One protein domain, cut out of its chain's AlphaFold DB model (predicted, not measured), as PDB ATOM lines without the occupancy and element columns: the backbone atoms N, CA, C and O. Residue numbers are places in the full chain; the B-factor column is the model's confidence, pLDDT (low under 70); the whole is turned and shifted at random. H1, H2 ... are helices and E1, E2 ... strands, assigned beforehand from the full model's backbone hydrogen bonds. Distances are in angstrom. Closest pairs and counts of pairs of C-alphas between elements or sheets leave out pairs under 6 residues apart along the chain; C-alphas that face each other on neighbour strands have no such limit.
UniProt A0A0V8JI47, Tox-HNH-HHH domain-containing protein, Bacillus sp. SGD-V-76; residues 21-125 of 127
ATOM      1  N   LYS A  21     138.398 280.694 297.772       93.88
ATOM      2  CA  LYS A  21     137.060 281.265 297.604       93.88
ATOM      3  C   LYS A  21     137.128 282.500 296.718       93.88
ATOM      4  O   LYS A  21     136.390 282.580 295.744       93.88
ATOM      5  N   TYR A  22     138.058 283.411 297.014       95.31
ATOM      6  CA  TYR A  22     138.299 284.587 296.178       95.31
ATOM      7  C   TYR A  22     138.616 284.186 294.732       95.31
ATOM      8  O   TYR A  22     138.029 284.725 293.799       95.31
ATOM      9  N   PHE A  23     139.505 283.205 294.550       97.00
ATOM     10  CA  PHE A  23     139.875 282.703 293.231       97.00
ATOM     11  C   PHE A  23     138.657 282.223 292.426       97.00
ATOM     12  O   PHE A  23     138.461 282.659 291.293       97.00
ATOM     13  N   TRP A  24     137.822 281.358 293.005       97.62
ATOM     14  CA  TRP A  24     136.663 280.829 292.289       97.62
ATOM     15  C   TRP A  24     135.566 281.863 292.054       97.62
ATOM     16  O   TRP A  24     134.972 281.847 290.977       97.62
ATOM     17  N   SER A  25     135.312 282.757 293.013       96.50
ATOM     18  CA  SER A  25     134.356 283.853 292.832       96.50
ATOM     19  C   SER A  25     134.773 284.764 291.676       96.50
ATOM     20  O   SER A  25     133.968 285.004 290.785       96.50
ATOM     21  N   GLU A  26     136.046 285.165 291.601       97.06
ATOM     22  CA  GLU A  26     136.549 285.980 290.485       97.06
ATOM     23  C   GLU A  26     136.413 285.279 289.127       97.06
ATOM     24  O   GLU A  26     136.087 285.925 288.130       97.06
ATOM     25  N   LEU A  27     136.670 283.966 289.053       96.81
ATOM     26  CA  LEU A  27     136.471 283.224 287.804       96.81
ATOM     27  C   LEU A  27     134.993 283.124 287.425       96.81
ATOM     28  O   LEU A  27     134.669 283.268 286.246       96.81
ATOM     29  N   LEU A  28     134.114 282.862 288.394       97.81
ATOM     30  CA  LEU A  28     132.677 282.758 288.165       97.81
ATOM     31  C   LEU A  28     132.086 284.090 287.691       97.81
ATOM     32  O   LEU A  28     131.276 284.087 286.769       97.81
ATOM     33  N   ASP A  29     132.521 285.206 288.274       98.06
ATOM     34  CA  ASP A  29     132.044 286.542 287.911       98.06
ATOM     35  C   ASP A  29     132.463 286.932 286.485       98.06
ATOM     36  O   ASP A  29     131.700 287.574 285.761       98.06
ATOM     37  N   ARG A  30     133.666 286.528 286.052       97.12
ATOM     38  CA  ARG A  30     134.199 286.846 284.714       97.12
ATOM     39  C   ARG A  30     133.708 285.908 283.619       97.12
ATOM     40  O   ARG A  30     133.549 286.344 282.483       97.12
ATOM     41  N   HIS A  31     133.529 284.632 283.951       97.56
ATOM     42  CA  HIS A  31     133.206 283.568 283.000       97.56
ATOM     43  C   HIS A  31     132.071 282.681 283.531       97.56
ATOM     44  O   HIS A  31     132.263 281.470 283.698       97.56
ATOM     45  N   PRO A  32     130.883 283.236 283.831       97.81
ATOM     46  CA  PRO A  32     129.792 282.456 284.406       97.81
ATOM     47  C   PRO A  32     129.385 281.267 283.526       97.81
ATOM     48  O   PRO A  32     129.024 280.199 284.033       97.81
ATOM     49  N   GLU A  33     129.466 281.412 282.207       98.12
ATOM     50  CA  GLU A  33     129.179 280.390 281.200       98.12
ATOM     51  C   GLU A  33     130.102 279.165 281.270       98.12
ATOM     52  O   GLU A  33     129.693 278.081 280.862       98.12
ATOM     53  N   ALA A  34     131.300 279.298 281.848       98.12
ATOM     54  CA  ALA A  34     132.232 278.186 282.011       98.12
ATOM     55  C   ALA A  34     131.818 277.213 283.129       98.12
ATOM     56  O   ALA A  34     132.404 276.140 283.275       98.12
ATOM     57  N   PHE A  35     130.819 277.562 283.943       98.50
ATOM     58  CA  PHE A  35     130.441 276.780 285.116       98.50
ATOM     59  C   PHE A  35     129.022 276.231 284.996       98.50
ATOM     60  O   PHE A  35     128.045 276.982 284.931       98.50
ATOM     61  N   SER A  36     128.905 274.901 285.043       98.62
ATOM     62  CA  SER A  36     127.620 274.209 285.168       98.62
ATOM     63  C   SER A  36     126.894 274.595 286.466       98.62
ATOM     64  O   SER A  36     127.544 275.011 287.430       98.62
ATOM     65  N   PRO A  37     125.565 274.393 286.566       98.31
ATOM     66  CA  PRO A  37     124.824 274.673 287.798       98.31
ATOM     67  C   PRO A  37     125.415 274.000 289.046       98.31
ATOM     68  O   PRO A  37     125.423 274.599 290.119       98.31
ATOM     69  N   ASN A  38     125.957 272.784 288.904       98.06
ATOM     70  CA  ASN A  38     126.611 272.077 290.003       98.06
ATOM     71  C   ASN A  38     127.935 272.742 290.409       98.06
ATOM     72  O   ASN A  38     128.167 272.967 291.594       98.06
ATOM     73  N   ASN A  39     128.780 273.110 289.441       98.38
ATOM     74  CA  ASN A  39     130.014 273.839 289.731       98.38
ATOM     75  C   ASN A  39     129.733 275.207 290.367       98.38
ATOM     76  O   ASN A  39     130.394 275.559 291.338       98.38
ATOM     77  N   ARG A  40     128.717 275.940 289.897       98.25
ATOM     78  CA  ARG A  40     128.292 277.207 290.522       98.25
ATOM     79  C   ARG A  40     127.868 277.002 291.974       98.25
ATOM     80  O   ARG A  40     128.341 277.715 292.849       98.25
ATOM     81  N   ALA A  41     127.059 275.977 292.249       97.94
ATOM     82  CA  ALA A  41     126.650 275.645 293.614       97.94
ATOM     83  C   ALA A  41     127.843 275.315 294.530       97.94
ATOM     84  O   ALA A  41     127.821 275.676 295.705       97.94
ATOM     85  N   ILE A  42     128.891 274.666 294.010       98.00
ATOM     86  CA  ILE A  42     130.139 274.427 294.752       98.00
ATOM     87  C   ILE A  42     130.851 275.751 295.068       98.00
ATOM     88  O   ILE A  42     131.167 276.000 296.230       98.00
ATOM     89  N   ILE A  43     131.055 276.616 294.067       97.62
ATOM     90  CA  ILE A  43     131.747 277.913 294.221       97.62
ATOM     91  C   ILE A  43     131.014 278.825 295.212       97.62
ATOM     92  O   ILE A  43     131.632 279.480 296.050       97.62
ATOM     93  N   GLU A  44     129.685 278.833 295.157       96.25
ATOM     94  CA  GLU A  44     128.822 279.620 296.043       96.25
ATOM     95  C   GLU A  44     128.718 279.034 297.465       96.25
ATOM     96  O   GLU A  44     128.030 279.599 298.316       96.25
ATOM     97  N   GLY A  45     129.376 277.903 297.747       95.62
ATOM     98  CA  GLY A  45     129.363 277.255 299.061       95.62
ATOM     99  C   GLY A  45     128.052 276.539 299.396       95.62
ATOM    100  O   GLY A  45     127.784 276.251 300.560       95.62
ATOM    101  N   ARG A  46     127.224 276.239 298.388       96.38
ATOM    102  CA  ARG A  46     125.960 275.492 298.535       96.38
ATOM    103  C   ARG A  46     126.153 273.972 298.502       96.38
ATOM    104  O   ARG A  46     125.194 273.236 298.714       96.38
ATOM    105  N   ASN A  47     127.369 273.489 298.236       94.31
ATOM    106  CA  ASN A  47     127.722 272.071 298.302       94.31
ATOM    107  C   ASN A  47     128.441 271.755 299.633       94.31
ATOM    108  O   ASN A  47     129.504 272.320 299.880       94.31
ATOM    109  N   PRO A  48     127.918 270.847 300.480       93.31
ATOM    110  CA  PRO A  48     128.520 270.552 301.783       93.31
ATOM    111  C   PRO A  48     129.714 269.581 301.721       93.31
ATOM    112  O   PRO A  48     130.359 269.352 302.740       93.31
ATOM    113  N   PHE A  49     130.007 268.980 300.563       92.94
ATOM    114  CA  PHE A  49     131.007 267.912 300.432       92.94
ATOM    115  C   PHE A  49     132.332 268.377 299.825       92.94
ATOM    116  O   PHE A  49     133.348 267.693 299.967       92.94
ATOM    117  N   THR A  50     132.336 269.492 299.093       93.56
ATOM    118  CA  THR A  50     133.539 269.994 298.424       93.56
ATOM    119  C   THR A  50     133.421 271.481 298.104       93.56
ATOM    120  O   THR A  50     132.334 271.982 297.840       93.56
ATOM    121  N   ASP A  51     134.569 272.150 298.055       92.06
ATOM    122  CA  ASP A  51     134.779 273.550 297.653       92.06
ATOM    123  C   ASP A  51     135.443 273.685 296.268       92.06
ATOM    124  O   ASP A  51     135.847 274.766 295.844       92.06
ATOM    125  N   SER A  52     135.607 272.559 295.576       94.94
ATOM    126  CA  SER A  52     136.410 272.436 294.369       94.94
ATOM    127  C   SER A  52     135.504 272.003 293.218       94.94
ATOM    128  O   SER A  52     135.016 270.867 293.231       94.94
ATOM    129  N   PRO A  53     135.250 272.885 292.237       97.81
ATOM    130  CA  PRO A  53     134.557 272.545 291.000       97.81
ATOM    131  C   PRO A  53     135.237 271.389 290.267       97.81
ATOM    132  O   PRO A  53     136.394 271.058 290.526       97.81
ATOM    133  N   VAL A  54     134.538 270.783 289.314       98.38
ATOM    134  CA  VAL A  54     135.073 269.682 288.504       98.38
ATOM    135  C   VAL A  54     135.216 270.074 287.039       98.38
ATOM    136  O   VAL A  54     134.462 270.897 286.522       98.38
ATOM    137  N   ASN A  55     136.165 269.439 286.356       98.44
ATOM    138  CA  ASN A  55     136.419 269.549 284.924       98.44
ATOM    139  C   ASN A  55     135.300 268.852 284.128       98.44
ATOM    140  O   ASN A  55     135.545 267.845 283.457       98.44
ATOM    141  N   ASP A  56     134.050 269.290 284.290       98.50
ATOM    142  CA  ASP A  56     132.866 268.718 283.647       98.50
ATOM    143  C   ASP A  56     132.739 269.134 282.174       98.50
ATOM    144  O   ASP A  56     133.623 269.766 281.604       98.50
ATOM    145  N   LYS A  57     131.661 268.705 281.511       98.38
ATOM    146  CA  LYS A  57     131.456 269.007 280.092       98.38
ATOM    147  C   LYS A  57     131.346 270.515 279.829       98.38
ATOM    148  O   LYS A  57     131.968 270.972 278.881       98.38
ATOM    149  N   VAL A  58     130.615 271.260 280.659       98.62
ATOM    150  CA  VAL A  58     130.396 272.706 280.466       98.62
ATOM    151  C   VAL A  58     131.721 273.451 280.574       98.62
ATOM    152  O   VAL A  58     132.062 274.244 279.699       98.62
ATOM    153  N   PHE A  59     132.517 273.122 281.592       98.44
ATOM    154  CA  PHE A  59     133.831 273.725 281.776       98.44
ATOM    155  C   PHE A  59     134.771 273.442 280.600       98.44
ATOM    156  O   PHE A  59     135.459 274.344 280.129       98.44
ATOM    157  N   ARG A  60     134.771 272.208 280.082       98.06
ATOM    158  CA  ARG A  60     135.613 271.797 278.945       98.06
ATOM    159  C   ARG A  60     135.157 272.359 277.602       98.06
ATOM    160  O   ARG A  60     135.985 272.523 276.716       98.06
ATOM    161  N   GLU A  61     133.869 272.644 277.435       98.06
ATOM    162  CA  GLU A  61     133.367 273.320 276.234       98.06
ATOM    163  C   GLU A  61     133.856 274.766 276.163       98.06
ATOM    164  O   GLU A  61     134.168 275.251 275.078       98.06
ATOM    165  N   TYR A  62     133.984 275.429 277.314       98.19
ATOM    166  CA  TYR A  62     134.550 276.772 277.385       98.19
ATOM    167  C   TYR A  62     136.087 276.763 277.329       98.19
ATOM    168  O   TYR A  62     136.699 277.475 276.535       98.19
ATOM    169  N   PHE A  63     136.723 275.913 278.138       96.62
ATOM    170  CA  PHE A  63     138.174 275.751 278.223       96.62
ATOM    171  C   PHE A  63     138.618 274.440 277.562       96.62
ATOM    172  O   PHE A  63     138.980 273.462 278.227       96.62
ATOM    173  N   SER A  64     138.604 274.431 276.228       96.69
ATOM    174  CA  SER A  64     138.908 273.245 275.409       96.69
ATOM    175  C   SER A  64     140.305 272.654 275.635       96.69
ATOM    176  O   SER A  64     140.500 271.458 275.413       96.69
ATOM    177  N   GLN A  65     141.256 273.425 276.178       95.25
ATOM    178  CA  GLN A  65     142.575 272.920 276.578       95.25
ATOM    179  C   GLN A  65     142.508 271.804 277.637       95.25
ATOM    180  O   GLN A  65     143.473 271.062 277.812       95.25
ATOM    181  N   TYR A  66     141.375 271.659 278.333       96.06
ATOM    182  CA  TYR A  66     141.142 270.603 279.318       96.06
ATOM    183  C   TYR A  66     140.267 269.453 278.811       96.06
ATOM    184  O   TYR A  66     139.961 268.538 279.586       96.06
ATOM    185  N   ASP A  67     139.892 269.443 277.525       97.19
ATOM    186  CA  ASP A  67     139.087 268.376 276.924       97.19
ATOM    187  C   ASP A  67     139.911 267.206 276.370       97.19
ATOM    188  O   ASP A  67     139.749 266.775 275.231       97.19
ATOM    189  N   PHE A  68     140.766 266.613 277.200       94.88
ATOM    190  CA  PHE A  68     141.533 265.424 276.823       94.88
ATOM    191  C   PHE A  68     141.298 264.247 277.772       94.88
ATOM    192  O   PHE A  68     140.805 264.377 278.897       94.88
ATOM    193  N   LYS A  69     141.584 263.039 277.278       94.38
ATOM    194  CA  LYS A  69     141.365 261.795 278.024       94.38
ATOM    195  C   LYS A  69     142.247 261.773 279.277       94.38
ATOM    196  O   LYS A  69     143.419 262.114 279.222       94.38
ATOM    197  N   GLY A  70     141.681 261.320 280.393       95.06
ATOM    198  CA  GLY A  70     142.406 261.139 281.653       95.06
ATOM    199  C   GLY A  70     142.115 262.200 282.713       95.06
ATOM    200  O   GLY A  70     142.246 261.874 283.889       95.06
ATOM    201  N   VAL A  71     141.637 263.391 282.326       97.12
ATOM    202  CA  VAL A  71     141.328 264.500 283.258       97.12
ATOM    203  C   VAL A  71     139.855 264.924 283.284       97.12
ATOM    204  O   VAL A  71     139.470 265.828 284.026       97.12
ATOM    205  N   LYS A  72     139.002 264.309 282.455       97.56
ATOM    206  CA  LYS A  72     137.565 264.617 282.404       97.56
ATOM    207  C   LYS A  72     136.904 264.248 283.738       97.56
ATOM    208  O   LYS A  72     137.008 263.105 284.172       97.56
ATOM    209  N   GLY A  73     136.209 265.205 284.351       97.69
ATOM    210  CA  GLY A  73     135.551 265.042 285.652       97.69
ATOM    211  C   GLY A  73     136.478 265.165 286.865       97.69
ATOM    212  O   GLY A  73     135.998 265.068 287.991       97.69
ATOM    213  N   ASP A  74     137.778 265.403 286.667       97.88
ATOM    214  CA  ASP A  74     138.695 265.649 287.779       97.88
ATOM    215  C   ASP A  74     138.292 266.901 288.556       97.88
ATOM    216  O   ASP A  74     137.812 267.876 287.973       97.88
ATOM    217  N   LYS A  75     138.566 266.911 289.863       97.31
ATOM    218  CA  LYS A  75     138.532 268.149 290.640       97.31
ATOM    219  C   LYS A  75     139.479 269.164 290.009       97.31
ATOM    220  O   LYS A  75     140.608 268.826 289.651       97.31
ATOM    221  N   LEU A  76     139.018 270.394 289.883       97.94
ATOM    222  CA  LEU A  76     139.838 271.526 289.503       97.94
ATOM    223  C   LEU A  76     140.416 272.143 290.770       97.94
ATOM    224  O   LEU A  76     139.720 272.295 291.773       97.94
ATOM    225  N   ILE A  77     141.686 272.511 290.717       95.75
ATOM    226  CA  ILE A  77     142.383 273.136 291.834       95.75
ATOM    227  C   ILE A  77     142.917 274.509 291.437       95.75
ATOM    228  O   ILE A  77     143.237 274.759 290.275       95.75
ATOM    229  N   HIS A  78     143.041 275.384 292.429       95.50
ATOM    230  CA  HIS A  78     143.742 276.652 292.294       95.50
ATOM    231  C   HIS A  78     145.253 276.398 292.218       95.50
ATOM    232  O   HIS A  78     145.852 275.905 293.176       95.50
ATOM    233  N   HIS A  79     145.866 276.758 291.093       96.44
ATOM    234  CA  HIS A  79     147.306 276.675 290.883       96.44
ATOM    235  C   HIS A  79     147.886 278.055 290.532       96.44
ATOM    236  O   HIS A  79     147.286 278.807 289.767       96.44
ATOM    237  N   HIS A  80     149.037 278.386 291.122       96.44
ATOM    238  CA  HIS A  80     149.766 279.637 290.899       96.44
ATOM    239  C   HIS A  80     150.852 279.435 289.840       96.44
ATOM    240  O   HIS A  80     151.740 278.606 290.047       96.44
ATOM    241  N   ILE A  81     150.831 280.245 288.780       95.44
ATOM    242  CA  ILE A  81     151.798 280.159 287.680       95.44
ATOM    243  C   ILE A  81     153.191 280.494 288.205       95.44
ATOM    244  O   ILE A  81     153.420 281.602 288.696       95.44
ATOM    245  N   GLY A  82     154.122 279.546 288.119       95.25
ATOM    246  CA  GLY A  82     155.515 279.732 288.532       95.25
ATOM    247  C   GLY A  82     155.702 280.162 289.993       95.25
ATOM    248  O   GLY A  82     156.733 280.750 290.321       95.25
ATOM    249  N   GLY A  83     154.710 279.923 290.858       93.38
ATOM    250  CA  GLY A  83     154.696 280.406 292.243       93.38
ATOM    251  C   GLY A  83     154.351 281.895 292.420       93.38
ATOM    252  O   GLY A  83     154.410 282.390 293.546       93.38
ATOM    253  N   GLY A  84     153.965 282.591 291.347       95.69
ATOM    254  CA  GLY A  84     153.648 284.020 291.340       95.69
ATOM    255  C   GLY A  84     152.196 284.364 291.688       95.69
ATOM    256  O   GLY A  84     151.461 283.577 292.295       95.69
ATOM    257  N   GLY A  85     151.777 285.573 291.320       95.56
ATOM    258  CA  GLY A  85     150.453 286.123 291.611       95.56
ATOM    259  C   GLY A  85     149.368 285.712 290.630       95.56
ATOM    260  O   GLY A  85     148.185 285.719 290.984       95.56
ATOM    261  N   GLN A  86     149.735 285.336 289.408       95.50
ATOM    262  CA  GLN A  86     148.789 284.794 288.439       95.50
ATOM    263  C   GLN A  86     148.410 283.363 288.809       95.50
ATOM    264  O   GLN A  86     149.245 282.576 289.247       95.50
ATOM    265  N   ALA A  87     147.135 283.036 288.640       95.62
ATOM    266  CA  ALA A  87     146.599 281.745 289.020       95.62
ATOM    267  C   ALA A  87     145.511 281.297 288.053       95.62
ATOM    268  O   ALA A  87     144.802 282.132 287.489       95.62
ATOM    269  N   PHE A  88     145.371 279.985 287.888       96.00
ATOM    270  CA  PHE A  88     144.389 279.398 286.988       96.00
ATOM    271  C   PHE A  88     143.942 278.007 287.463       96.00
ATOM    272  O   PHE A  88     144.632 277.370 288.269       96.00
ATOM    273  N   PRO A  89     142.758 277.544 287.020       96.56
ATOM    274  CA  PRO A  89     142.219 276.267 287.450       96.56
ATOM    275  C   PRO A  89     142.893 275.147 286.668       96.56
ATOM    276  O   PRO A  89     142.973 275.216 285.443       96.56
ATOM    277  N   VAL A  90     143.343 274.105 287.360       96.31
ATOM    278  CA  VAL A  90     144.018 272.953 286.745       96.31
ATOM    279  C   VAL A  90     143.351 271.657 287.208       96.31
ATOM    280  O   VAL A  90     143.074 271.526 288.402       96.31
ATOM    281  N   PRO A  91     143.094 270.675 286.322       97.62
ATOM    282  CA  PRO A  91     142.691 269.339 286.748       97.62
ATOM    283  C   PRO A  91     143.704 268.726 287.722       97.62
ATOM    284  O   PRO A  91     144.896 268.666 287.426       97.62
ATOM    285  N   GLN A  92     143.236 268.233 288.870       96.19
ATOM    286  CA  GLN A  92     144.074 267.802 289.995       96.19
ATOM    287  C   GLN A  92     145.190 266.825 289.595       96.19
ATOM    288  O   GLN A  92     146.297 266.904 290.128       96.19
ATOM    289  N   LYS A  93     144.942 265.927 288.634       95.88
ATOM    290  CA  LYS A  93     145.950 264.964 288.160       95.88
ATOM    291  C   LYS A  93     147.171 265.607 287.501       95.88
ATOM    292  O   LYS A  93     148.234 264.997 287.503       95.88
ATOM    293  N   LEU A  94     147.050 266.822 286.966       95.44
ATOM    294  CA  LEU A  94     148.177 267.567 286.393       95.44
ATOM    295  C   LEU A  94     149.016 268.279 287.467       95.44
ATOM    296  O   LEU A  94     150.089 268.802 287.168       95.44
ATOM    297  N   HIS A  95     148.556 268.275 288.719       94.44
ATOM    298  CA  HIS A  95     149.190 268.954 289.844       94.44
ATOM    299  C   HIS A  95     149.363 268.015 291.062       94.44
ATOM    300  O   HIS A  95     148.788 268.226 292.139       94.44
ATOM    301  N   PRO A  96     150.166 266.941 290.927       91.44
ATOM    302  CA  PRO A  96     150.506 266.058 292.033       91.44
ATOM    303  C   PRO A  96     151.490 266.754 292.987       91.44
ATOM    304  O   PRO A  96     152.706 266.751 292.779       91.44
ATOM    305  N   GLY A  97     150.967 267.369 294.048       86.62
ATOM    306  CA  GLY A  97     151.781 268.076 295.041       86.62
ATOM    307  C   GLY A  97     152.624 269.189 294.407       86.62
ATOM    308  O   GLY A  97     152.089 270.076 293.753       86.62
ATOM    309  N   SER A  98     153.948 269.134 294.591       82.69
ATOM    310  CA  SER A  98     154.907 270.083 293.986       82.69
ATOM    311  C   SER A  98     155.513 269.598 292.656       82.69
ATOM    312  O   SER A  98     156.504 270.170 292.202       82.69
ATOM    313  N   GLY A  99     154.957 268.533 292.066       90.75
ATOM    314  CA  GLY A  99     155.364 267.973 290.774       90.75
ATOM    315  C   GLY A  99     154.397 268.323 289.637       90.75
ATOM    316  O   GLY A  99     153.668 269.310 289.710       90.75
ATOM    317  N   GLY A 100     154.391 267.494 288.584       93.25
ATOM    318  CA  GLY A 100     153.564 267.692 287.387       93.25
ATOM    319  C   GLY A 100     153.822 269.050 286.749       93.25
ATOM    320  O   GLY A 100     154.965 269.351 286.404       93.25
ATOM    321  N   ILE A 101     152.780 269.878 286.642       95.06
ATOM    322  CA  ILE A 101     152.874 271.206 286.027       95.06
ATOM    323  C   ILE A 101     153.970 272.082 286.649       95.06
ATOM    324  O   ILE A 101     154.701 272.739 285.918       95.06
ATOM    325  N   HIS A 102     154.197 271.995 287.963       95.25
ATOM    326  CA  HIS A 102     155.263 272.752 288.623       95.25
ATOM    327  C   HIS A 102     156.669 272.402 288.118       95.25
ATOM    328  O   HIS A 102     157.560 273.249 288.140       95.25
ATOM    329  N   ASN A 103     156.910 271.152 287.702       95.94
ATOM    330  CA  ASN A 103     158.207 270.754 287.148       95.94
ATOM    331  C   ASN A 103     158.382 271.321 285.740       95.94
ATOM    332  O   ASN A 103     159.432 271.884 285.448       95.94
ATOM    333  N   ILE A 104     157.323 271.274 284.929       95.69
ATOM    334  CA  ILE A 104     157.314 271.871 283.590       95.69
ATOM    335  C   ILE A 104     157.569 273.381 283.665       95.69
ATOM    336  O   ILE A 104     158.366 273.911 282.899       95.69
ATOM    337  N   GLU A 105     156.966 274.084 284.625       96.31
ATOM    338  CA  GLU A 105     157.214 275.517 284.833       96.31
ATOM    339  C   GLU A 105     158.661 275.827 285.232       96.31
ATOM    340  O   GLU A 105     159.217 276.842 284.809       96.31
ATOM    341  N   LYS A 106     159.288 274.971 286.048       95.81
ATOM    342  CA  LYS A 106     160.705 275.114 286.418       95.81
ATOM    343  C   LYS A 106     161.611 274.878 285.214       95.81
ATOM    344  O   LYS A 106     162.506 275.683 284.977       95.81
ATOM    345  N   GLU A 107     161.359 273.821 284.445       97.06
ATOM    346  CA  GLU A 107     162.103 273.491 283.221       97.06
ATOM    347  C   GLU A 107     161.979 274.596 282.165       97.06
ATOM    348  O   GLU A 107     162.965 274.971 281.535       97.06
ATOM    349  N   ALA A 108     160.790 275.188 282.037       96.69
ATOM    350  CA  ALA A 108     160.532 276.328 281.161       96.69
ATOM    351  C   ALA A 108     161.097 277.661 281.695       96.69
ATOM    352  O   ALA A 108     160.969 278.693 281.035       96.69
ATOM    353  N   GLY A 109     161.693 277.680 282.893       96.19
ATOM    354  CA  GLY A 109     162.232 278.891 283.513       96.19
ATOM    355  C   GLY A 109     161.170 279.920 283.914       96.19
ATOM    356  O   GLY A 109     161.494 281.098 284.053       96.19
ATOM    357  N   ILE A 110     159.914 279.501 284.084       95.31
ATOM    358  CA  ILE A 110     158.783 280.344 284.509       95.31
ATOM    359  C   ILE A 110     158.807 280.543 286.030       95.31
ATOM    360  O   ILE A 110     158.465 281.616 286.531       95.31
ATOM    361  N   TRP A 111     159.238 279.520 286.773       94.81
ATOM    362  CA  TRP A 111     159.248 279.550 288.233       94.81
ATOM    363  C   TRP A 111     160.075 280.716 288.795       94.81
ATOM    364  O   TRP A 111     161.242 280.895 288.444       94.81
ATOM    365  N   GLY A 112     159.476 281.495 289.698       93.12
ATOM    366  CA  GLY A 112     160.121 282.629 290.363       93.12
ATOM    367  C   GLY A 112     160.309 283.876 289.492       93.12
ATOM    368  O   GLY A 112     160.943 284.835 289.933       93.12
ATOM    369  N   LYS A 113     159.780 283.907 288.259       92.62
ATOM    370  CA  LYS A 113     159.846 285.107 287.401       92.62
ATOM    371  C   LYS A 113     159.053 286.283 287.965       92.62
ATOM    372  O   LYS A 113     159.420 287.431 287.730       92.62
ATOM    373  N   ASP A 114     158.025 285.998 288.754       91.12
ATOM    374  CA  ASP A 114     157.170 287.003 289.386       91.12
ATOM    375  C   ASP A 114     157.802 287.620 290.657       91.12
ATOM    376  O   ASP A 114     157.337 288.638 291.186       91.12
ATOM    377  N   LYS A 115     158.951 287.081 291.100       93.94
ATOM    378  CA  LYS A 115     159.724 287.572 292.246       93.94
ATOM    379  C   LYS A 115     160.034 289.066 292.164       93.94
ATOM    380  O   LYS A 115     159.951 289.749 293.181       93.94
ATOM    381  N   VAL A 116     160.372 289.583 290.981       94.50
ATOM    382  CA  VAL A 116     160.692 291.011 290.809       94.50
ATOM    383  C   VAL A 116     159.508 291.900 291.192       94.50
ATOM    384  O   VAL A 116     159.679 292.884 291.911       94.50
ATOM    385  N   TYR A 117     158.291 291.525 290.793       94.81
ATOM    386  CA  TYR A 117     157.086 292.282 291.114       94.81
ATOM    387  C   TYR A 117     156.748 292.174 292.595       94.81
ATOM    388  O   TYR A 117     156.483 293.189 293.235       94.81
ATOM    389  N   SER A 118     156.837 290.972 293.169       95.19
ATOM    390  CA  SER A 118     156.591 290.799 294.603       95.19
ATOM    391  C   SER A 118     157.598 291.554 295.475       95.19
ATOM    392  O   SER A 118     157.235 292.058 296.534       95.19
ATOM    393  N   GLU A 119     158.864 291.668 295.064       95.19
ATOM    394  CA  GLU A 119     159.864 292.479 295.770       95.19
ATOM    395  C   GLU A 119     159.577 293.975 295.681       95.19
ATOM    396  O   GLU A 119     159.754 294.679 296.674       95.19
ATOM    397  N   LEU A 120     159.122 294.463 294.525       95.12
ATOM    398  CA  LEU A 120     158.714 295.858 294.368       95.12
ATOM    399  C   LEU A 120     157.481 296.171 295.217       95.12
ATOM    400  O   LEU A 120     157.504 297.138 295.975       95.12
ATOM    401  N   LEU A 121     156.449 295.327 295.155       95.44
ATOM    402  CA  LEU A 121     155.224 295.496 295.937       95.44
ATOM    403  C   LEU A 121     155.485 295.417 297.444       95.44
ATOM    404  O   LEU A 121     154.916 296.193 298.208       95.44
ATOM    405  N   GLN A 122     156.400 294.547 297.881       95.25
ATOM    406  CA  GLN A 122     156.754 294.424 299.295       95.25
ATOM    407  C   GLN A 122     157.287 295.730 299.898       95.25
ATOM    408  O   GLN A 122     157.096 295.959 301.093       95.25
ATOM    409  N   LYS A 123     157.948 296.580 299.102       95.00
ATOM    410  CA  LYS A 123     158.466 297.872 299.576       95.00
ATOM    411  C   LYS A 123     157.350 298.822 300.008       95.00
ATOM    412  O   LYS A 123     157.598 299.641 300.874       95.00
ATOM    413  N   PHE A 124     156.146 298.677 299.452       91.19
ATOM    414  CA  PHE A 124     154.987 299.512 299.786       91.19
ATOM    415  C   PHE A 124     154.167 298.986 300.974       91.19
ATOM    416  O   PHE A 124     153.256 299.666 301.421       91.19
ATOM    417  N   ILE A 125     154.452 297.771 301.463       86.31
ATOM    418  CA  ILE A 125     153.796 297.188 302.651       86.31
ATOM    419  C   ILE A 125     154.710 297.271 303.886       86.31
ATOM    420  O   ILE A 125     154.251 297.123 305.012       86.31
TER     421      ILE A 125
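What this domain is: This is residues 21 to 125 of the 127 residues of the protein "Tox-HNH-HHH domain-containing protein" of Bacillus sp. SGD-V-76 (UniProt A0A0V8JI47). A short hairpin of two strands, E1 and E2, lies in the middle of the model, with the helices H1, H2 and H3 and two long links gathered toward one end of it and H4 and H5 toward the other. H1 and H2 make a helical hairpin, and residues 21 to 27 of H1 come near both strands; at the far end residues 119 to 125, of which 119 to 122 belong to H5, stick out free as an arm. The printed part has 105 residues, with five named helices and two named strands in the order H1, H2, H3, E1, E2, H4, H5. The sheet has the order E1 - E2 and is antiparallel, and the class is mixed, helices and strands, with 48 of the residues, under half, in named elements. The whole is only just compact, close to loose, with a radius of gyration of the C-alphas of 15.2 A, and spans 42 by 32 by 24 A along its three main axes.

How they stand to each other: H1, residues 21 to 30, and H2, residues 37 to 43, form a helical hairpin. They touch, the closest C-alphas being those of Trp 24 and Ile 43, 6.0 A apart. Their lines stand at a steep tilt of 41 degrees, and they run opposite ways. H3, residues 57 to 62, touches no helix. E1, residues 76 to 80, and E2, residues 87 to 91, are antiparallel neighbours and form a hairpin, with an angle of 144 degrees between their N-to-C directions. C-alphas 76 and 91 face each other at 4.5 A, and C-alphas 80 and 87 at 4.2 A. Across the pair, N 77 and O 90 are within hydrogen-bond range at 2.9 A, and N 90 and O 77 at 3.0 A. The closest C-alphas of H1 and E1 are those of Phe 23 and His 78, 7.2 A apart; for H1 and E2 they are those of Phe 23 and Ala 87, 8.0 A apart. H3 is apart from E2, and H2 is apart from both strands. H4, residues 101 to 107, is apart from E1. H5, residues 115 to 122, is apart from H4 and from both strands. In H1, H2, H3, H4 and H5 every O i to N i+4 pair is within hydrogen-bond range.

Where its parts are: H1 begins at C-alpha 21, at (137.060, 281.265, 297.604), and runs 14.3 A from first to last C-alpha, from Lys 21 to Arg 30. H2 measures 10.0 A from Pro 37 to Ile 43, and H3 8.8 A from Lys 57 to Tyr 62. E1 starts at C-alpha 76, at (139.838, 271.526, 289.503), and measures 12.9 A to His 80. E2 measures 13.2 A from Ala 87 to Pro 91. H4 measures 9.9 A from Ile 101 to Glu 107. H5 measures 10.3 A from Lys 115 to Gln 122, and its C-alpha 122 is at (156.754, 294.424, 299.295).

The domain as a whole: The two C-alphas farthest apart are those of Lys 69 and Phe 124, at 45.6 A, and the first and last printed C-alphas, of Lys 21 and Ile 125, are 23.6 A apart. The centres of E2 and E1 are nearest to the mean of the C-alphas, at 1.8 A and 3.0 A, and that of H5 is farthest, at 22.3 A. The printed part has no cut. The links from H2 to H3 and from H3 to E1 are long, each of 13 residues, 44 to 56 and 63 to 75. The mean pLDDT of the printed part is 95.7, and no printed residue is under 70.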